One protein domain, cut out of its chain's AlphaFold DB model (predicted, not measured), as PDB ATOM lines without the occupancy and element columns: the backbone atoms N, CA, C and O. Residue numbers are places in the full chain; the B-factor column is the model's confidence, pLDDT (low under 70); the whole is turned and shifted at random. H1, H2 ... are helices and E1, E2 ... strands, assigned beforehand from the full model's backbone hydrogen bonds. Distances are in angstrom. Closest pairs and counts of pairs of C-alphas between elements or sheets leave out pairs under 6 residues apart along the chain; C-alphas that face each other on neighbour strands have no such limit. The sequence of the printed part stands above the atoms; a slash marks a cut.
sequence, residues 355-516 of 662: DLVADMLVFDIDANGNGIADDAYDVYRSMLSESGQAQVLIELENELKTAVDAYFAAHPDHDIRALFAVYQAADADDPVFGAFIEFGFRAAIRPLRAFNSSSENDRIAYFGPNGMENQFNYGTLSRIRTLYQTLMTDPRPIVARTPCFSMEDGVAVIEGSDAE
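Overview. This is residues 355 to 516 of the 662 residues of an uncharacterized protein of Tenericutes bacterium GWF2_57_13 (UniProt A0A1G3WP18). A strongly twisted sheet of four strands makes the core, with H3 over one face, H5 over the other and the long H2 running along E4. H1 meets H2 at a corner at one end of the body; the long loop 449 to 473 lies toward the other. The 162 printed residues hold five named helices and four named strands, in the order E1 H1 H2 H3 H4 E2 H5 E3 E4. The sheet, E2 E1 E4 E3, is antiparallel; the class is mixed; the whole is compact, radius of gyration of the C-alphas 16.3 A, spans 47 by 34 by 26 A.

Arrangement. Start at E1, residues 355 to 365; its antiparallel neighbours are E2, residues 441 to 448, N 362 and O 444 2.8 A apart, and E4, residues 506 to 513, N 361 and O 509 2.9 A apart. E3, residues 495 to 497, forms a hairpin with E4, N 496 to O 512 being 2.8 A. These pairs are within hydrogen-bond range. H1, residues 377 to 386, touches H2, residues 390 to 410, only at the corner, closest C-alphas Leu 384 and Ala 390, 4.7 A. H3, residues 416 to 425, has a height over the sheet of 9.3 A. H4, residues 434 to 439, only grazes the sheet. H5, residues 474 to 489, is on the opposite face from H3, three layers with the sheet between helices. In the five helices every O i to N i+4 pair is within range.

Along the chain. Find C-alpha 355 at (142.064, 147.404, 140.364); E1 runs 29.8 A from there. H2, 30.3 A, begins at C-alpha 390, (136.318, 112.020, 148.527).

Size, cuts and confidence. The printed part has no cut. Links E1 to H1 and E2 to H5 are long. Thirty residues are under pLDDT 70, among them 374 to 383.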
ATOM      1  N   ASP A 355     140.787 146.802 139.967       86.62
ATOM      2  CA  ASP A 355     142.064 147.404 140.364       86.62
ATOM      3  C   ASP A 355     142.060 147.590 141.887       86.62
ATOM      4  O   ASP A 355     141.335 148.431 142.431       86.62
ATOM      5  N   LEU A 356     142.822 146.753 142.585       88.00
ATOM      6  CA  LEU A 356     142.961 146.794 144.040       88.00
ATOM      7  C   LEU A 356     144.287 146.174 144.479       88.00
ATOM      8  O   LEU A 356     144.926 145.463 143.711       88.00
ATOM      9  N   VAL A 357     144.665 146.376 145.736       87.50
ATOM     10  CA  VAL A 357     145.692 145.558 146.393       87.50
ATOM     11  C   VAL A 357     144.992 144.365 147.027       87.50
ATOM     12  O   VAL A 357     144.018 144.560 147.754       87.50
ATOM     13  N   ALA A 358     145.450 143.143 146.770       90.44
ATOM     14  CA  ALA A 358     144.848 141.961 147.368       90.44
ATOM     15  C   ALA A 358     145.880 140.918 147.783       90.44
ATOM     16  O   ALA A 358     146.863 140.683 147.092       90.44
ATOM     17  N   ASP A 359     145.588 140.234 148.880       91.19
ATOM     18  CA  ASP A 359     146.295 139.038 149.302       91.19
ATOM     19  C   ASP A 359     145.295 137.882 149.397       91.19
ATOM     20  O   ASP A 359     144.122 138.059 149.741       91.19
ATOM     21  N   MET A 360     145.763 136.673 149.107       92.75
ATOM     22  CA  MET A 360     144.968 135.460 149.214       92.75
ATOM     23  C   MET A 360     145.566 134.544 150.275       92.75
ATOM     24  O   MET A 360     146.745 134.211 150.225       92.75
ATOM     25  N   LEU A 361     144.753 134.113 151.234       95.06
ATOM     26  CA  LEU A 361     145.098 133.011 152.126       95.06
ATOM     27  C   LEU A 361     144.501 131.735 151.543       95.06
ATOM     28  O   LEU A 361     143.284 131.635 151.392       95.06
ATOM     29  N   VAL A 362     145.372 130.790 151.216       93.56
ATOM     30  CA  VAL A 362     145.029 129.484 150.658       93.56
ATOM     31  C   VAL A 362     145.252 128.419 151.715       93.56
ATOM     32  O   VAL A 362     146.234 128.471 152.452       93.56
ATOM     33  N   PHE A 363     144.333 127.470 151.773       93.62
ATOM     34  CA  PHE A 363     144.442 126.219 152.492       93.62
ATOM     35  C   PHE A 363     144.570 125.104 151.455       93.62
ATOM     36  O   PHE A 363     143.553 124.657 150.918       93.62
ATOM     37  N   ASP A 364     145.808 124.737 151.130       89.94
ATOM     38  CA  ASP A 364     146.147 123.652 150.205       89.94
ATOM     39  C   ASP A 364     146.391 122.341 150.966       89.94
ATOM     40  O   ASP A 364     146.452 122.326 152.199       89.94
ATOM     41  N   ILE A 365     146.451 121.217 150.250       85.31
ATOM     42  CA  ILE A 365     146.750 119.907 150.840       85.31
ATOM     43  C   ILE A 365     148.228 119.578 150.624       85.31
ATOM     44  O   ILE A 365     148.744 119.678 149.513       85.31
ATOM     45  N   ASP A 366     148.885 119.171 151.707       82.25
ATOM     46  CA  ASP A 366     150.234 118.603 151.741       82.25
ATOM     47  C   ASP A 366     150.134 117.237 152.436       82.25
ATOM     48  O   ASP A 366     150.427 117.076 153.624       82.25
ATOM     49  N   ALA A 367     149.614 116.248 151.708       72.00
ATOM     50  CA  ALA A 367     149.320 114.922 152.242       72.00
ATOM     51  C   ALA A 367     150.598 114.145 152.594       72.00
ATOM     52  O   ALA A 367     150.573 113.251 153.444       72.00
ATOM     53  N   ASN A 368     151.724 114.465 151.947       72.12
ATOM     54  CA  ASN A 368     153.016 113.832 152.220       72.12
ATOM     55  C   ASN A 368     153.841 114.560 153.307       72.12
ATOM     56  O   ASN A 368     154.852 114.013 153.763       72.12
ATOM     57  N   GLY A 369     153.400 115.740 153.754       71.62
ATOM     58  CA  GLY A 369     153.997 116.526 154.832       71.62
ATOM     59  C   GLY A 369     155.385 117.077 154.504       71.62
ATOM     60  O   GLY A 369     156.200 117.264 155.416       71.62
ATOM     61  N   ASN A 370     155.707 117.276 153.223       72.94
ATOM     62  CA  ASN A 370     157.038 117.711 152.793       72.94
ATOM     63  C   ASN A 370     157.233 119.238 152.874       72.94
ATOM     64  O   ASN A 370     158.347 119.728 152.662       72.94
ATOM     65  N   GLY A 371     156.184 119.990 153.217       68.25
ATOM     66  CA  GLY A 371     156.215 121.445 153.285       68.25
ATOM     67  C   GLY A 371     156.054 122.123 151.923       68.25
ATOM     68  O   GLY A 371     156.386 123.305 151.789       68.25
ATOM     69  N   ILE A 372     155.518 121.428 150.922       68.25
ATOM     70  CA  ILE A 372     155.176 121.903 149.576       68.25
ATOM     71  C   ILE A 372     153.737 121.446 149.300       68.25
ATOM     72  O   ILE A 372     153.336 120.383 149.752       68.25
ATOM     73  N   ALA A 373     152.938 122.283 148.636       70.12
ATOM     74  CA  ALA A 373     151.602 121.860 148.220       70.12
ATOM     75  C   ALA A 373     151.729 120.664 147.270       70.12
ATOM     76  O   ALA A 373     152.646 120.633 146.448       70.12
ATOM     77  N   ASP A 374     150.834 119.687 147.380       66.25
ATOM     78  CA  ASP A 374     150.801 118.601 146.412       66.25
ATOM     79  C   ASP A 374     150.239 119.141 145.088       66.25
ATOM     80  O   ASP A 374     149.051 119.452 144.983       66.25
ATOM     81  N   ASP A 375     151.094 119.233 144.065       55.97
ATOM     82  CA  ASP A 375     150.768 119.762 142.726       55.97
ATOM     83  C   ASP A 375     149.644 118.972 142.010       55.97
ATOM     84  O   ASP A 375     149.114 119.401 140.988       55.97
ATOM     85  N   ALA A 376     149.249 117.821 142.564       56.84
ATOM     86  CA  ALA A 376     148.317 116.854 142.000       56.84
ATOM     87  C   ALA A 376     147.016 116.738 142.824       56.84
ATOM     88  O   ALA A 376     146.537 115.637 143.105       56.84
ATOM     89  N   TYR A 377     146.432 117.864 143.248       65.69
ATOM     90  CA  TYR A 377     145.210 117.882 144.071       65.69
ATOM     91  C   TYR A 377     144.044 117.096 143.451       65.69
ATOM     92  O   TYR A 377     143.335 116.368 144.151       65.69
ATOM     93  N   ASP A 378     143.866 117.184 142.133       62.66
ATOM     94  CA  ASP A 378     142.835 116.432 141.415       62.66
ATOM     95  C   ASP A 378     143.103 114.925 141.400       62.66
ATOM     96  O   ASP A 378     142.166 114.127 141.500       62.66
ATOM     97  N   VAL A 379     144.372 114.513 141.363       59.59
ATOM     98  CA  VAL A 379     144.760 113.105 141.490       59.59
ATOM     99  C   VAL A 379     144.621 112.619 142.922       59.59
ATOM    100  O   VAL A 379     144.113 111.525 143.152       59.59
ATOM    101  N   TYR A 380     144.948 113.445 143.911       68.31
ATOM    102  CA  TYR A 380     144.625 113.134 145.296       68.31
ATOM    103  C   TYR A 380     143.107 112.963 145.472       68.31
ATOM    104  O   TYR A 380     142.655 111.959 146.022       68.31
ATOM    105  N   ARG A 381     142.284 113.855 144.906       68.50
ATOM    106  CA  ARG A 381     140.818 113.720 144.895       68.50
ATOM    107  C   ARG A 381     140.327 112.476 144.160       68.50
ATOM    108  O   ARG A 381     139.357 111.857 144.613       68.50
ATOM    109  N   SER A 382     140.951 112.092 143.051       65.44
ATOM    110  CA  SER A 382     140.574 110.890 142.302       65.44
ATOM    111  C   SER A 382     140.951 109.615 143.071       65.44
ATOM    112  O   SER A 382     140.098 108.742 143.241       65.44
ATOM    113  N   MET A 383     142.133 109.564 143.692       65.88
ATOM    114  CA  MET A 383     142.552 108.489 144.606       65.88
ATOM    115  C   MET A 383     141.648 108.397 145.848       65.88
ATOM    116  O   MET A 383     141.273 107.309 146.302       65.88
ATOM    117  N   LEU A 384     141.227 109.543 146.392       70.31
ATOM    118  CA  LEU A 384     140.235 109.598 147.463       70.31
ATOM    119  C   LEU A 384     138.855 109.120 146.990       70.31
ATOM    120  O   LEU A 384     138.096 108.548 147.773       70.31
ATOM    121  N   SER A 385     138.505 109.316 145.718       68.25
ATOM    122  CA  SER A 385     137.241 108.833 145.151       68.25
ATOM    123  C   SER A 385     137.232 107.309 145.032       68.25
ATOM    124  O   SER A 385     136.252 106.672 145.419       68.25
ATOM    125  N   GLU A 386     138.342 106.713 144.595       68.31
ATOM    126  CA  GLU A 386     138.513 105.256 144.532       68.31
ATOM    127  C   GLU A 386     138.495 104.594 145.918       68.31
ATOM    128  O   GLU A 386     137.981 103.485 146.078       68.31
ATOM    129  N   SER A 387     138.993 105.292 146.941       70.00
ATOM    130  CA  SER A 387     138.973 104.829 148.336       70.00
ATOM    131  C   SER A 387     137.689 105.181 149.104       70.00
ATOM    132  O   SER A 387     137.531 104.775 150.258       70.00
ATOM    133  N   GLY A 388     136.744 105.904 148.485       73.88
ATOM    134  CA  GLY A 388     135.494 106.349 149.114       73.88
ATOM    135  C   GLY A 388     135.651 107.496 150.124       73.88
ATOM    136  O   GLY A 388     134.706 107.807 150.848       73.88
ATOM    137  N   GLN A 389     136.822 108.128 150.178       75.88
ATOM    138  CA  GLN A 389     137.171 109.234 151.072       75.88
ATOM    139  C   GLN A 389     136.933 110.626 150.461       75.88
ATOM    140  O   GLN A 389     136.995 111.620 151.179       75.88
ATOM    141  N   ALA A 390     136.591 110.730 149.173       79.06
ATOM    142  CA  ALA A 390     136.318 112.020 148.527       79.06
ATOM    143  C   ALA A 390     135.203 112.821 149.222       79.06
ATOM    144  O   ALA A 390     135.297 114.039 149.360       79.06
ATOM    145  N   GLN A 391     134.173 112.134 149.723       82.81
ATOM    146  CA  GLN A 391     133.093 112.772 150.477       82.81
ATOM    147  C   GLN A 391     133.588 113.367 151.806       82.81
ATOM    148  O   GLN A 391     133.126 114.433 152.199       82.81
ATOM    149  N   VAL A 392     134.561 112.718 152.455       85.69
ATOM    150  CA  VAL A 392     135.177 113.204 153.700       85.69
ATOM    151  C   VAL A 392     135.958 114.489 153.440       85.69
ATOM    152  O   VAL A 392     135.804 115.447 154.186       85.69
ATOM    153  N   LEU A 393     136.735 114.547 152.352       85.88
ATOM    154  CA  LEU A 393     137.440 115.772 151.967       85.88
ATOM    155  C   LEU A 393     136.460 116.919 151.670       85.88
ATOM    156  O   LEU A 393     136.653 118.027 152.157       85.88
ATOM    157  N   ILE A 394     135.378 116.663 150.928       87.06
ATOM    158  CA  ILE A 394     134.355 117.685 150.641       87.06
ATOM    159  C   ILE A 394     133.710 118.203 151.936       87.06
ATOM    160  O   ILE A 394     133.447 119.400 152.068       87.06
ATOM    161  N   GLU A 395     133.430 117.315 152.890       90.88
ATOM    162  CA  GLU A 395     132.895 117.687 154.202       90.88
ATOM    163  C   GLU A 395     133.900 118.534 154.990       90.88
ATOM    164  O   GLU A 395     133.536 119.623 155.434       90.88
ATOM    165  N   LEU A 396     135.168 118.118 155.048       92.19
ATOM    166  CA  LEU A 396     136.243 118.869 155.702       92.19
ATOM    167  C   LEU A 396     136.487 120.240 155.060       92.19
ATOM    168  O   LEU A 396     136.617 121.220 155.783       92.19
ATOM    169  N   GLU A 397     136.477 120.362 153.730       92.69
ATOM    170  CA  GLU A 397     136.568 121.664 153.055       92.69
ATOM    171  C   GLU A 397     135.420 122.594 153.477       92.69
ATOM    172  O   GLU A 397     135.617 123.794 153.671       92.69
ATOM    173  N   ASN A 398     134.199 122.069 153.602       94.00
ATOM    174  CA  ASN A 398     133.037 122.868 153.994       94.00
ATOM    175  C   ASN A 398     133.069 123.252 155.479       94.00
ATOM    176  O   ASN A 398     132.675 124.368 155.840       94.00
ATOM    177  N   GLU A 399     133.560 122.360 156.336       96.06
ATOM    178  CA  GLU A 399     133.819 122.650 157.745       96.06
ATOM    179  C   GLU A 399     134.923 123.699 157.900       96.06
ATOM    180  O   GLU A 399     134.741 124.657 158.653       96.06
ATOM    181  N   LEU A 400     136.003 123.605 157.118       96.38
ATOM    182  CA  LEU A 400     137.087 124.583 157.098       96.38
ATOM    183  C   LEU A 400     136.585 125.963 156.666       96.38
ATOM    184  O   LEU A 400     136.834 126.940 157.367       96.38
ATOM    185  N   LYS A 401     135.798 126.055 155.582       96.38
ATOM    186  CA  LYS A 401     135.151 127.321 155.174       96.38
ATOM    187  C   LYS A 401     134.334 127.922 156.312       96.38
ATOM    188  O   LYS A 401     134.445 129.110 156.597       96.38
ATOM    189  N   THR A 402     133.549 127.086 156.994       96.56
ATOM    190  CA  THR A 402     132.717 127.511 158.127       96.56
ATOM    191  C   THR A 402     133.570 128.009 159.295       96.56
ATOM    192  O   THR A 402     133.239 129.029 159.896       96.56
ATOM    193  N   ALA A 403     134.675 127.326 159.610       97.38
ATOM    194  CA  ALA A 403     135.599 127.715 160.670       97.38
ATOM    195  C   ALA A 403     136.304 129.047 160.359       97.38
ATOM    196  O   ALA A 403     136.376 129.922 161.224       97.38
ATOM    197  N   VAL A 404     136.755 129.231 159.115       97.00
ATOM    198  CA  VAL A 404     137.371 130.474 158.625       97.00
ATOM    199  C   VAL A 404     136.381 131.641 158.696       97.00
ATOM    200  O   VAL A 404     136.693 132.685 159.277       97.00
ATOM    201  N   ASP A 405     135.166 131.463 158.176       94.81
ATOM    202  CA  ASP A 405     134.132 132.501 158.209       94.81
ATOM    203  C   ASP A 405     133.719 132.840 159.658       94.81
ATOM    204  O   ASP A 405     133.535 134.011 160.005       94.81
ATOM    205  N   ALA A 406     133.628 131.834 160.540       95.94
ATOM    206  CA  ALA A 406     133.328 132.028 161.959       95.94
ATOM    207  C   ALA A 406     134.437 132.792 162.698       95.94
ATOM    208  O   ALA A 406     134.132 133.642 163.541       95.94
ATOM    209  N   TYR A 407     135.707 132.537 162.367       97.00
ATOM    210  CA  TYR A 407     136.839 133.275 162.922       97.00
ATOM    211  C   TYR A 407     136.739 134.768 162.593       97.00
ATOM    212  O   TYR A 407     136.778 135.599 163.502       97.00
ATOM    213  N   PHE A 408     136.530 135.128 161.324       95.00
ATOM    214  CA  PHE A 408     136.405 136.536 160.934       95.00
ATOM    215  C   PHE A 408     135.136 137.198 161.479       95.00
ATOM    216  O   PHE A 408     135.151 138.388 161.791       95.00
ATOM    217  N   ALA A 409     134.048 136.443 161.656       94.00
ATOM    218  CA  ALA A 409     132.849 136.952 162.318       94.00
ATOM    219  C   ALA A 409     133.091 137.277 163.805       94.00
ATOM    220  O   ALA A 409     132.536 138.249 164.322       94.00
ATOM    221  N   ALA A 410     133.917 136.482 164.494       96.38
ATOM    222  CA  ALA A 410     134.300 136.716 165.886       96.38
ATOM    223  C   ALA A 410     135.376 137.808 166.040       96.38
ATOM    224  O   ALA A 410     135.397 138.505 167.057       96.38
ATOM    225  N   HIS A 411     136.234 137.973 165.029       95.06
ATOM    226  CA  HIS A 411     137.385 138.878 165.021       95.06
ATOM    227  C   HIS A 411     137.377 139.799 163.785       95.06
ATOM    228  O   HIS A 411     138.216 139.654 162.894       95.06
ATOM    229  N   PRO A 412     136.437 140.759 163.691       90.56
ATOM    230  CA  PRO A 412     136.249 141.568 162.481       90.56
ATOM    231  C   PRO A 412     137.430 142.500 162.154       90.56
ATOM    232  O   PRO A 412     137.569 142.938 161.011       90.56
ATOM    233  N   ASP A 413     138.266 142.819 163.142       90.44
ATOM    234  CA  ASP A 413     139.470 143.648 163.032       90.44
ATOM    235  C   ASP A 413     140.741 142.859 162.679       90.44
ATOM    236  O   ASP A 413     141.769 143.468 162.390       90.44
ATOM    237  N   HIS A 414     140.683 141.525 162.670       93.44
ATOM    238  CA  HIS A 414     141.802 140.676 162.267       93.44
ATOM    239  C   HIS A 414     141.876 140.550 160.740       93.44
ATOM    240  O   HIS A 414     140.848 140.453 160.070       93.44
ATOM    241  N   ASP A 415     143.095 140.534 160.199       92.62
ATOM    242  CA  ASP A 415     143.388 140.290 158.785       92.62
ATOM    243  C   ASP A 415     143.683 138.811 158.496       92.62
ATOM    244  O   ASP A 415     143.722 137.958 159.395       92.62
ATOM    245  N   ILE A 416     143.877 138.479 157.219       95.38
ATOM    246  CA  ILE A 416     144.244 137.112 156.825       95.38
ATOM    247  C   ILE A 416     145.596 136.673 157.412       95.38
ATOM    248  O   ILE A 416     145.792 135.481 157.645       95.38
ATOM    249  N   ARG A 417     146.512 137.608 157.717       94.81
ATOM    250  CA  ARG A 417     147.804 137.311 158.359       94.81
ATOM    251  C   ARG A 417     147.604 136.879 159.814       94.81
ATOM    252  O   ARG A 417     148.279 135.960 160.276       94.81
ATOM    253  N   ALA A 418     146.650 137.479 160.519       96.50
ATOM    254  CA  ALA A 418     146.264 137.081 161.865       96.50
ATOM    255  C   ALA A 418     145.630 135.682 161.879       96.50
ATOM    256  O   ALA A 418     146.013 134.866 162.713       96.50
ATOM    257  N   LEU A 419     144.712 135.373 160.951       97.06
ATOM    258  CA  LEU A 419     144.172 134.008 160.816       97.06
ATOM    259  C   LEU A 419     145.277 132.997 160.488       97.06
ATOM    260  O   LEU A 419     145.360 131.953 161.128       97.06
ATOM    261  N   PHE A 420     146.153 133.320 159.536       96.94
ATOM    262  CA  PHE A 420     147.295 132.481 159.188       96.94
ATOM    263  C   PHE A 420     148.177 132.180 160.409       96.94
ATOM    264  O   PHE A 420     148.531 131.027 160.636       96.94
ATOM    265  N   ALA A 421     148.484 133.186 161.233       97.06
ATOM    266  CA  ALA A 421     149.264 133.000 162.455       97.06
ATOM    267  C   ALA A 421     148.549 132.118 163.494       97.06
ATOM    268  O   ALA A 421     149.210 131.333 164.172       97.06
ATOM    269  N   VAL A 422     147.220 132.226 163.613       97.50
ATOM    270  CA  VAL A 422     146.415 131.351 164.480       97.50
ATOM    271  C   VAL A 422     146.455 129.910 163.974       97.50
ATOM    272  O   VAL A 422     146.738 129.012 164.760       97.50
ATOM    273  N   TYR A 423     146.251 129.690 162.673       96.62
ATOM    274  CA  TYR A 423     146.307 128.358 162.071       96.62
ATOM    275  C   TYR A 423     147.696 127.718 162.209       96.62
ATOM    276  O   TYR A 423     147.810 126.564 162.593       96.62
ATOM    277  N   GLN A 424     148.769 128.478 161.967       94.81
ATOM    278  CA  GLN A 424     150.155 128.004 162.104       94.81
ATOM    279  C   GLN A 424     150.554 127.663 163.547       94.81
ATOM    280  O   GLN A 424     151.503 126.914 163.764       94.81
ATOM    281  N   ALA A 425     149.876 128.245 164.540       96.19
ATOM    282  CA  ALA A 425     150.115 127.955 165.950       96.19
ATOM    283  C   ALA A 425     149.267 126.787 166.481       96.19
ATOM    284  O   ALA A 425     149.562 126.291 167.570       96.19
ATOM    285  N   ALA A 426     148.226 126.382 165.749       96.56
ATOM    286  CA  ALA A 426     147.398 125.234 166.083       96.56
ATOM    287  C   ALA A 426     148.163 123.923 165.836       96.56
ATOM    288  O   ALA A 426     149.001 123.825 164.938       96.56
ATOM    289  N   ASP A 427     147.876 122.911 166.646       94.44
ATOM    290  CA  ASP A 427     148.335 121.540 166.446       94.44
ATOM    291  C   ASP A 427     147.143 120.634 166.095       94.44
ATOM    292  O   ASP A 427     146.001 121.086 166.020       94.44
ATOM    293  N   ALA A 428     147.399 119.346 165.860       91.88
ATOM    294  CA  ALA A 428     146.348 118.374 165.553       91.88
ATOM    295  C   ALA A 428     145.308 118.209 166.685       91.88
ATOM    296  O   ALA A 428     144.210 117.721 166.431       91.88
ATOM    297  N   ASP A 429     145.618 118.648 167.913       95.62
ATOM    298  CA  ASP A 429     144.698 118.609 169.053       95.62
ATOM    299  C   ASP A 429     143.864 119.908 169.186       95.62
ATOM    300  O   ASP A 429     143.014 120.009 170.081       95.62
ATOM    301  N   ASP A 430     144.075 120.908 168.316       97.62
ATOM    302  CA  ASP A 430     143.331 122.169 168.345       97.62
ATOM    303  C   ASP A 430     141.828 121.936 168.082       97.62
ATOM    304  O   ASP A 430     141.450 121.289 167.100       97.62
ATOM    305  N   PRO A 431     140.927 122.482 168.923       95.56
ATOM    306  CA  PRO A 431     139.497 122.193 168.838       95.56
ATOM    307  C   PRO A 431     138.797 122.797 167.612       95.56
ATOM    308  O   PRO A 431     137.634 122.469 167.376       95.56
ATOM    309  N   VAL A 432     139.445 123.713 166.887       96.31
ATOM    310  CA  VAL A 432     138.898 124.371 165.694       96.31
ATOM    311  C   VAL A 432     139.603 123.878 164.437       96.31
ATOM    312  O   VAL A 432     138.924 123.511 163.484       96.31
ATOM    313  N   PHE A 433     140.937 123.871 164.427       96.62
ATOM    314  CA  PHE A 433     141.733 123.591 163.231       96.62
ATOM    315  C   PHE A 433     142.424 122.223 163.230       96.62
ATOM    316  O   PHE A 433     142.888 121.791 162.174       96.62
ATOM    317  N   GLY A 434     142.457 121.518 164.365       95.12
ATOM    318  CA  GLY A 434     143.227 120.283 164.524       95.12
ATOM    319  C   GLY A 434     142.829 119.183 163.543       95.12
ATOM    320  O   GLY A 434     143.700 118.569 162.934       95.12
ATOM    321  N   ALA A 435     141.528 119.024 163.280       93.31
ATOM    322  CA  ALA A 435     141.025 118.049 162.310       93.31
ATOM    323  C   ALA A 435     141.489 118.330 160.865       93.31
ATOM    324  O   ALA A 435     141.735 117.396 160.106       93.31
ATOM    325  N   PHE A 436     141.638 119.602 160.475       94.12
ATOM    326  CA  PHE A 436     142.128 119.964 159.140       94.12
ATOM    327  C   PHE A 436     143.638 119.737 159.032       94.12
ATOM    328  O   PHE A 436     144.107 119.202 158.031       94.12
ATOM    329  N   ILE A 437     144.385 120.081 160.085       92.00
ATOM    330  CA  ILE A 437     145.833 119.855 160.171       92.00
ATOM    331  C   ILE A 437     146.145 118.356 160.142       92.00
ATOM    332  O   ILE A 437     147.030 117.935 159.404       92.00
ATOM    333  N   GLU A 438     145.402 117.540 160.895       90.62
ATOM    334  CA  GLU A 438     145.551 116.079 160.896       90.62
ATOM    335  C   GLU A 438     145.277 115.477 159.510       90.62
ATOM    336  O   GLU A 438     145.943 114.523 159.110       90.62
ATOM    337  N   PHE A 439     144.343 116.062 158.754       88.12
ATOM    338  CA  PHE A 439     144.059 115.654 157.378       88.12
ATOM    339  C   PHE A 439     145.127 116.114 156.366       88.12
ATOM    340  O   PHE A 439     145.172 115.589 155.254       88.12
ATOM    341  N   GLY A 440     145.990 117.067 156.732       88.19
ATOM    342  CA  GLY A 440     147.060 117.586 155.874       88.19
ATOM    343  C   GLY A 440     146.762 118.934 155.213       88.19
ATOM    344  O   GLY A 440     147.471 119.318 154.285       88.19
ATOM    345  N   PHE A 441     145.742 119.676 155.663       91.25
ATOM    346  CA  PHE A 441     145.553 121.053 155.211       91.25
ATOM    347  C   PHE A 441     146.664 121.953 155.742       91.25
ATOM    348  O   PHE A 441     146.937 122.021 156.947       91.25
ATOM    349  N   ARG A 442     147.233 122.743 154.844       91.00
ATOM    350  CA  ARG A 442     148.258 123.728 155.130       91.00
ATOM    351  C   ARG A 442     147.768 125.102 154.714       91.00
ATOM    352  O   ARG A 442     147.247 125.289 153.629       91.00
ATOM    353  N   ALA A 443     148.000 126.092 155.567       93.38
ATOM    354  CA  ALA A 443     147.762 127.481 155.217       93.38
ATOM    355  C   ALA A 443     148.988 128.091 154.512       93.38
ATOM    356  O   ALA A 443     150.127 127.854 154.925       93.38
ATOM    357  N   ALA A 444     148.765 128.937 153.509       92.06
ATOM    358  CA  ALA A 444     149.779 129.738 152.831       92.06
ATOM    359  C   ALA A 444     149.202 131.094 152.397       92.06
ATOM    360  O   ALA A 444     148.105 131.169 151.852       92.06
ATOM    361  N   ILE A 445     149.957 132.175 152.602       91.00
ATOM    362  CA  ILE A 445     149.597 133.493 152.065       91.00
ATOM    363  C   ILE A 445     150.247 133.648 150.696       91.00
ATOM    364  O   ILE A 445     151.473 133.631 150.574       91.00
ATOM    365  N   ARG A 446     149.414 133.814 149.673       86.94
ATOM    366  CA  ARG A 446     149.801 134.112 148.299       86.94
ATOM    367  C   ARG A 446     149.468 135.585 148.032       86.94
ATOM    368  O   ARG A 446     148.288 135.909 147.883       86.94
ATOM    369  N   PRO A 447     150.462 136.491 148.005       81.12
ATOM    370  CA  PRO A 447     150.198 137.867 147.615       81.12
ATOM    371  C   PRO A 447     149.708 137.882 146.171       81.12
ATOM    372  O   PRO A 447     150.373 137.329 145.290       81.12
ATOM    373  N   LEU A 448     148.542 138.483 145.928       84.12
ATOM    374  CA  LEU A 448     148.060 138.666 144.569       84.12
ATOM    375  C   LEU A 448     148.778 139.901 144.039       84.12
ATOM    376  O   LEU A 448     148.486 141.023 144.438       84.12
ATOM    377  N   ARG A 449     149.768 139.686 143.178       75.31
ATOM    378  CA  ARG A 449     150.605 140.752 142.626       75.31
ATOM    379  C   ARG A 449     150.996 140.440 141.195       75.31
ATOM    380  O   ARG A 449     150.991 139.285 140.778       75.31
ATOM    381  N   ALA A 450     151.389 141.476 140.463       66.19
ATOM    382  CA  ALA A 450     151.979 141.313 139.144       66.19
ATOM    383  C   ALA A 450     153.161 140.330 139.193       66.19
ATOM    384  O   ALA A 450     153.982 140.415 140.113       66.19
ATOM    385  N   PHE A 451     153.277 139.462 138.179       56.28
ATOM    386  CA  PHE A 451     154.274 138.380 138.075       56.28
ATOM    387  C   PHE A 451     155.733 138.839 138.289       56.28
ATOM    388  O   PHE A 451     156.583 138.044 138.672       56.28
ATOM    389  N   ASN A 452     156.017 140.139 138.136       60.25
ATOM    390  CA  ASN A 452     157.352 140.727 138.269       60.25
ATOM    391  C   ASN A 452     157.488 141.791 139.370       60.25
ATOM    392  O   ASN A 452     158.508 142.484 139.414       60.25
ATOM    393  N   SER A 453     156.499 141.957 140.254       63.66
ATOM    394  CA  SER A 453     156.651 142.931 141.338       63.66
ATOM    395  C   SER A 453     157.202 142.328 142.625       63.66
ATOM    396  O   SER A 453     156.783 141.270 143.097       63.66
ATOM    397  N   SER A 454     158.154 143.043 143.223       66.00
ATOM    398  CA  SER A 454     158.717 142.728 144.539       66.00
ATOM    399  C   SER A 454     158.075 143.528 145.677       66.00
ATOM    400  O   SER A 454     158.515 143.418 146.819       66.00
ATOM    401  N   SER A 455     157.105 144.390 145.373       70.88
ATOM    402  CA  SER A 455     156.466 145.283 146.339       70.88
ATOM    403  C   SER A 455     155.182 144.650 146.876       70.88
ATOM    404  O   SER A 455     154.380 144.105 146.125       70.88
ATOM    405  N   GLU A 456     155.000 144.697 148.199       60.97
ATOM    406  CA  GLU A 456     153.796 144.190 148.880       60.97
ATOM    407  C   GLU A 456     152.559 145.076 148.646       60.97
ATOM    408  O   GLU A 456     151.459 144.683 149.008       60.97
ATOM    409  N   ASN A 457     152.722 146.252 148.028       66.50
ATOM    410  CA  ASN A 457     151.639 147.206 147.775       66.50
ATOM    411  C   ASN A 457     151.268 147.308 146.290       66.50
ATOM    412  O   ASN A 457     150.635 148.282 145.879       66.50
ATOM    413  N   ASP A 458     151.712 146.360 145.468       77.06
ATOM    414  CA  ASP A 458     151.444 146.426 144.040       77.06
ATOM    415  C   ASP A 458     150.001 146.037 143.752       77.06
ATOM    416  O   ASP A 458     149.492 145.004 144.186       77.06
ATOM    417  N   ARG A 459     149.333 146.923 143.022       80.56
ATOM    418  CA  ARG A 459     147.932 146.783 142.658       80.56
ATOM    419  C   ARG A 459     147.799 145.714 141.583       80.56
ATOM    420  O   ARG A 459     148.562 145.695 140.614       80.56
ATOM    421  N   ILE A 460     146.812 144.845 141.740       82.56
ATOM    422  CA  ILE A 460     146.411 143.901 140.707       82.56
ATOM    423  C   ILE A 460     145.328 144.520 139.851       82.56
ATOM    424  O   ILE A 460     144.359 145.076 140.363       82.56
ATOM    425  N   ALA A 461     145.469 144.359 138.542       79.88
ATOM    426  CA  ALA A 461     144.447 144.726 137.583       79.88
ATOM    427  C   ALA A 461     143.996 143.489 136.812       79.88
ATOM    428  O   ALA A 461     144.753 142.534 136.641       79.88
ATOM    429  N   TYR A 462     142.763 143.503 136.314       79.44
ATOM    430  CA  TYR A 462     142.333 142.460 135.381       79.44
ATOM    431  C   TYR A 462     143.143 142.532 134.067       79.44
ATOM    432  O   TYR A 462     143.597 141.502 133.578       79.44
ATOM    433  N   PHE A 463     143.376 143.750 133.549       70.56
ATOM    434  CA  PHE A 463     144.060 144.030 132.276       70.56
ATOM    435  C   PHE A 463     145.451 144.651 132.432       70.56
ATOM    436  O   PHE A 463     145.748 145.307 133.430       70.56
ATOM    437  N   GLY A 464     146.246 144.534 131.365       62.62
ATOM    438  CA  GLY A 464     147.517 145.229 131.168       62.62
ATOM    439  C   GLY A 464     148.733 144.309 131.302       62.62
ATOM    440  O   GLY A 464     148.574 143.110 131.511       62.62
ATOM    441  N   PRO A 465     149.958 144.866 131.262       54.56
ATOM    442  CA  PRO A 465     151.204 144.098 131.411       54.56
ATOM    443  C   PRO A 465     151.282 143.283 132.715       54.56
ATOM    444  O   PRO A 465     152.080 142.361 132.836       54.56
ATOM    445  N   ASN A 466     150.440 143.645 133.685       58.28
ATOM    446  CA  ASN A 466     150.307 143.040 135.006       58.28
ATOM    447  C   ASN A 466     148.930 142.371 135.208       58.28
ATOM    448  O   ASN A 466     148.509 142.163 136.346       58.28
ATOM    449  N   GLY A 467     148.203 142.107 134.119       67.62
ATOM    450  CA  GLY A 467     146.841 141.593 134.131       67.62
ATOM    451  C   GLY A 467     146.733 140.201 134.753       67.62
ATOM    452  O   GLY A 467     147.566 139.321 134.527       67.62
ATOM    453  N   MET A 468     145.679 140.002 135.538       73.69
ATOM    454  CA  MET A 468     145.387 138.742 136.225       73.69
ATOM    455  C   MET A 468     144.514 137.796 135.397       73.69
ATOM    456  O   MET A 468     144.283 136.673 135.842       73.69
ATOM    457  N   GLU A 469     144.026 138.217 134.219       69.56
ATOM    458  CA  GLU A 469     143.052 137.444 133.423       69.56
ATOM    459  C   GLU A 469     143.509 136.006 133.125       69.56
ATOM    460  O   GLU A 469     142.681 135.111 133.014       69.56
ATOM    461  N   ASN A 470     144.825 135.789 133.064       64.38
ATOM    462  CA  ASN A 470     145.433 134.506 132.724       64.38
ATOM    463  C   ASN A 470     146.044 133.760 133.917       64.38
ATOM    464  O   ASN A 470     146.586 132.669 133.760       64.38
ATOM    465  N   GLN A 471     146.016 134.363 135.106       71.56
ATOM    466  CA  GLN A 471     146.626 133.780 136.304       71.56
ATOM    467  C   GLN A 471     145.624 132.971 137.128       71.56
ATOM    468  O   GLN A 471     146.019 132.117 137.915       71.56
ATOM    469  N   PHE A 472     144.328 133.242 136.960       75.38
ATOM    470  CA  PHE A 472     143.271 132.669 137.781       75.38
ATOM    471  C   PHE A 472     142.100 132.206 136.926       75.38
ATOM    472  O   PHE A 472     141.757 132.827 135.922       75.38
ATOM    473  N   ASN A 473     141.429 131.146 137.369       76.75
ATOM    474  CA  ASN A 473     140.177 130.721 136.756       76.75
ATOM    475  C   ASN A 473     139.060 131.771 136.951       76.75
ATOM    476  O   ASN A 473     139.095 132.616 137.854       76.75
ATOM    477  N   TYR A 474     138.017 131.678 136.119       78.00
ATOM    478  CA  TYR A 474     136.872 132.598 136.139       78.00
ATOM    479  C   TYR A 474     136.216 132.709 137.524       78.00
ATOM    480  O   TYR A 474     135.806 133.794 137.939       78.00
ATOM    481  N   GLY A 475     136.134 131.594 138.262       81.88
ATOM    482  CA  GLY A 475     135.558 131.561 139.606       81.88
ATOM    483  C   GLY A 475     136.284 132.506 140.561       81.88
ATOM    484  O   GLY A 475     135.647 133.333 141.211       81.88
ATOM    485  N   THR A 476     137.613 132.443 140.586       85.19
ATOM    486  CA  THR A 476     138.454 133.298 141.432       85.19
ATOM    487  C   THR A 476     138.409 134.758 140.978       85.19
ATOM    488  O   THR A 476     138.195 135.650 141.801       85.19
ATOM    489  N   LEU A 477     138.488 135.023 139.669       85.69
ATOM    490  CA  LEU A 477     138.373 136.382 139.114       85.69
ATOM    491  C   LEU A 477     137.027 137.035 139.463       85.69
ATOM    492  O   LEU A 477     136.978 138.202 139.853       85.69
ATOM    493  N   SER A 478     135.930 136.274 139.413       87.06
ATOM    494  CA  SER A 478     134.598 136.739 139.819       87.06
ATOM    495  C   SER A 478     134.532 137.112 141.310       87.06
ATOM    496  O   SER A 478     133.884 138.098 141.689       87.06
ATOM    497  N   ARG A 479     135.253 136.381 142.176       90.44
ATOM    498  CA  ARG A 479     135.374 136.708 143.608       90.44
ATOM    499  C   ARG A 479     136.162 137.995 143.831       90.44
ATOM    500  O   ARG A 479     135.671 138.861 144.554       90.44
ATOM    501  N   ILE A 480     137.308 138.157 143.166       90.75
ATOM    502  CA  ILE A 480     138.106 139.396 143.210       90.75
ATOM    503  C   ILE A 480     137.265 140.584 142.728       90.75
ATOM    504  O   ILE A 480     137.235 141.639 143.362       90.75
ATOM    505  N   ARG A 481     136.495 140.403 141.653       89.31
ATOM    506  CA  ARG A 481     135.590 141.435 141.141       89.31
ATOM    507  C   ARG A 481     134.493 141.811 142.139       89.31
ATOM    508  O   ARG A 481     134.197 142.992 142.311       89.31
ATOM    509  N   THR A 482     133.890 140.835 142.811       89.75
ATOM    510  CA  THR A 482     132.871 141.091 143.845       89.75
ATOM    511  C   THR A 482     133.468 141.845 145.036       89.75
ATOM    512  O   THR A 482     132.862 142.783 145.562       89.75
ATOM    513  N   LEU A 483     134.683 141.470 145.436       90.75
ATOM    514  CA  LEU A 483     135.454 142.152 146.468       90.75
ATOM    515  C   LEU A 483     135.736 143.614 146.085       90.75
ATOM    516  O   LEU A 483     135.433 144.517 146.864       90.75
ATOM    517  N   TYR A 484     136.198 143.860 144.857       90.38
ATOM    518  CA  TYR A 484     136.370 145.206 144.306       90.38
ATOM    519  C   TYR A 484     135.074 146.028 144.369       90.38
ATOM    520  O   TYR A 484     135.069 147.153 144.860       90.38
ATOM    521  N   GLN A 485     133.944 145.470 143.918       88.00
ATOM    522  CA  GLN A 485     132.650 146.168 143.952       88.00
ATOM    523  C   GLN A 485     132.215 146.518 145.380       88.00
ATOM    524  O   GLN A 485     131.626 147.576 145.601       88.00
ATOM    525  N   THR A 486     132.526 145.656 146.347       87.69
ATOM    526  CA  THR A 486     132.248 145.898 147.768       87.69
ATOM    527  C   THR A 486     133.071 147.083 148.280       87.69
ATOM    528  O   THR A 486     132.507 148.010 148.857       87.69
ATOM    529  N   LEU A 487     134.375 147.113 147.983       86.75
ATOM    530  CA  LEU A 487     135.268 148.221 148.348       86.75
ATOM    531  C   LEU A 487     134.869 149.551 147.687       86.75
ATOM    532  O   LEU A 487     135.001 150.606 148.296       86.75
ATOM    533  N   MET A 488     134.340 149.509 146.462       85.62
ATOM    534  CA  MET A 488     133.911 150.706 145.727       85.62
ATOM    535  C   MET A 488     132.574 151.292 146.200       85.62
ATOM    536  O   MET A 488     132.299 152.468 145.952       85.62
ATOM    537  N   THR A 489     131.704 150.481 146.806       82.50
ATOM    538  CA  THR A 489     130.330 150.885 147.160       82.50
ATOM    539  C   THR A 489     130.185 151.321 148.610       82.50
ATOM    540  O   THR A 489     129.308 152.140 148.902       82.50
ATOM    541  N   ASP A 490     131.030 150.822 149.511       73.06
ATOM    542  CA  ASP A 490     130.987 151.199 150.919       73.06
ATOM    543  C   ASP A 490     131.982 152.344 151.216       73.06
ATOM    544  O   ASP A 490     133.190 152.176 151.068       73.06
ATOM    545  N   PRO A 491     131.524 153.538 151.653       58.38
ATOM    546  CA  PRO A 491     132.402 154.667 151.998       58.38
ATOM    547  C   PRO A 491     133.322 154.427 153.220       58.38
ATOM    548  O   PRO A 491     134.051 155.329 153.638       58.38
ATOM    549  N   ARG A 492     133.271 153.235 153.823       65.69
ATOM    550  CA  ARG A 492     134.238 152.596 154.746       65.69
ATOM    551  C   ARG A 492     134.216 151.105 154.355       65.69
ATOM    552  O   ARG A 492     133.127 150.680 154.056       65.69
ATOM    553  N   PRO A 493     135.239 150.243 154.425       56.34
ATOM    554  CA  PRO A 493     136.512 150.316 155.120       56.34
ATOM    555  C   PRO A 493     137.675 150.429 154.118       56.34
ATOM    556  O   PRO A 493     137.494 150.360 152.911       56.34
ATOM    557  N   ILE A 494     138.892 150.567 154.644       72.25
ATOM    558  CA  ILE A 494     140.144 150.521 153.867       72.25
ATOM    559  C   ILE A 494     140.417 149.086 153.339       72.25
ATOM    560  O   ILE A 494     141.246 148.918 152.451       72.25
ATOM    561  N   VAL A 495     139.706 148.065 153.855       84.69
ATOM    562  CA  VAL A 495     139.923 146.623 153.613       84.69
ATOM    563  C   VAL A 495     138.586 145.853 153.602       84.69
ATOM    564  O   VAL A 495     137.718 146.142 154.423       84.69
ATOM    565  N   ALA A 496     138.422 144.856 152.730       89.81
ATOM    566  CA  ALA A 496     137.278 143.940 152.660       89.81
ATOM    567  C   ALA A 496     137.742 142.504 152.359       89.81
ATOM    568  O   ALA A 496     138.889 142.287 151.976       89.81
ATOM    569  N   ARG A 497     136.856 141.514 152.534       92.62
ATOM    570  CA  ARG A 497     137.174 140.090 152.340       92.62
ATOM    571  C   ARG A 497     136.075 139.358 151.592       92.62
ATOM    572  O   ARG A 497     134.897 139.694 151.724       92.62
ATOM    573  N   THR A 498     136.452 138.334 150.838       93.81
ATOM    574  CA  THR A 498     135.493 137.360 150.310       93.81
ATOM    575  C   THR A 498     135.048 136.409 151.427       93.81
ATOM    576  O   THR A 498     135.819 136.161 152.351       93.81
ATOM    577  N   PRO A 499     133.852 135.803 151.344       92.62
ATOM    578  CA  PRO A 499     133.601 134.540 152.037       92.62
ATOM    579  C   PRO A 499     134.618 133.485 151.595       92.62
ATOM    580  O   PRO A 499     135.124 133.562 150.468       92.62
ATOM    581  N   CYS A 500     134.893 132.500 152.444       93.38
ATOM    582  CA  CYS A 500     135.779 131.397 152.090       93.38
ATOM    583  C   CYS A 500     135.182 130.551 150.936       93.38
ATOM    584  O   CYS A 500     133.984 130.254 150.920       93.38
ATOM    585  N   PHE A 501     135.982 130.186 149.928       92.56
ATOM    586  CA  PHE A 501     135.524 129.492 148.711       92.56
ATOM    587  C   PHE A 501     136.488 128.382 148.274       92.56
ATOM    588  O   PHE A 501     137.672 128.442 148.578       92.56
ATOM    589  N   SER A 502     135.991 127.359 147.566       88.31
ATOM    590  CA  SER A 502     136.857 126.308 147.001       88.31
ATOM    591  C   SER A 502     137.590 126.803 145.758       88.31
ATOM    592  O   SER A 502     136.998 127.485 144.918       88.31
ATOM    593  N   MET A 503     138.840 126.381 145.632       83.06
ATOM    594  CA  MET A 503     139.669 126.453 144.437       83.06
ATOM    595  C   MET A 503     139.948 125.036 143.925       83.06
ATOM    596  O   MET A 503     139.437 124.058 144.472       83.06
ATOM    597  N   GLU A 504     140.715 124.943 142.846       74.00
ATOM    598  CA  GLU A 504     141.144 123.669 142.265       74.00
ATOM    599  C   GLU A 504     142.125 122.931 143.181       74.00
ATOM    600  O   GLU A 504     142.047 121.721 143.283       74.00
ATOM    601  N   ASP A 505     142.956 123.661 143.928       74.12
ATOM    602  CA  ASP A 505     144.012 123.155 144.813       74.12
ATOM    603  C   ASP A 505     143.674 123.258 146.315       74.12
ATOM    604  O   ASP A 505     144.544 123.071 147.165       74.12
ATOM    605  N   GLY A 506     142.418 123.567 146.670       86.50
ATOM    606  CA  GLY A 506     141.988 123.635 148.069       86.50
ATOM    607  C   GLY A 506     140.911 124.677 148.349       86.50
ATOM    608  O   GLY A 506     139.903 124.778 147.645       86.50
ATOM    609  N   VAL A 507     141.086 125.451 149.421       92.06
ATOM    610  CA  VAL A 507     140.122 126.472 149.862       92.06
ATOM    611  C   VAL A 507     140.825 127.811 150.051       92.06
ATOM    612  O   VAL A 507     141.939 127.852 150.550       92.06
ATOM    613  N   ALA A 508     140.191 128.926 149.697       94.25
ATOM    614  CA  ALA A 508     140.790 130.246 149.827       94.25
ATOM    615  C   ALA A 508     139.860 131.304 150.413       94.25
ATOM    616  O   ALA A 508     138.631 131.218 150.362       94.25
ATOM    617  N   VAL A 509     140.485 132.350 150.940       96.00
ATOM    618  CA  VAL A 509     139.869 133.633 151.266       96.00
ATOM    619  C   VAL A 509     140.746 134.747 150.707       96.00
ATOM    620  O   VAL A 509     141.968 134.707 150.838       96.00
ATOM    621  N   ILE A 510     140.128 135.738 150.067       94.94
ATOM    622  CA  ILE A 510     140.834 136.890 149.505       94.94
ATOM    623  C   ILE A 510     140.512 138.109 150.355       94.94
ATOM    624  O   ILE A 510     139.342 138.412 150.599       94.94
ATOM    625  N   GLU A 511     141.552 138.813 150.779       93.69
ATOM    626  CA  GLU A 511     141.465 140.125 151.402       93.69
ATOM    627  C   GLU A 511     141.934 141.180 150.407       93.69
ATOM    628  O   GLU A 511     142.961 141.022 149.758       93.69
ATOM    629  N   GLY A 512     141.160 142.249 150.271       91.56
ATOM    630  CA  GLY A 512     141.424 143.329 149.334       91.56
ATOM    631  C   GLY A 512     141.382 144.669 150.035       91.56
ATOM    632  O   GLY A 512     140.603 144.867 150.966       91.56
ATOM    633  N   SER A 513     142.192 145.601 149.566       87.94
ATOM    634  CA  SER A 513     142.299 146.956 150.086       87.94
ATOM    635  C   SER A 513     142.609 147.946 148.968       87.94
ATOM    636  O   SER A 513     142.873 147.550 147.832       87.94
ATOM    637  N   ASP A 514     142.536 149.238 149.298       80.38
ATOM    638  CA  ASP A 514     142.947 150.325 148.401       80.38
ATOM    639  C   ASP A 514     142.301 150.227 147.004       80.38
ATOM    640  O   ASP A 514     142.967 150.359 145.985       80.38
ATOM    641  N   ALA A 515     141.003 149.920 146.905       79.31
ATOM    642  CA  ALA A 515     140.338 149.882 145.602       79.31
ATOM    643  C   ALA A 515     140.230 151.299 145.025       79.31
ATOM    644  O   ALA A 515     139.716 152.206 145.682       79.31
ATOM    645  N   GLU A 516     140.677 151.478 143.786       77.25
ATOM    646  CA  GLU A 516     140.549 152.750 143.081       77.25
ATOM    647  C   GLU A 516     139.514 152.635 141.971       77.25
ATOM    648  O   GLU A 516     139.420 151.627 141.272       77.25
TER     649      GLU A 516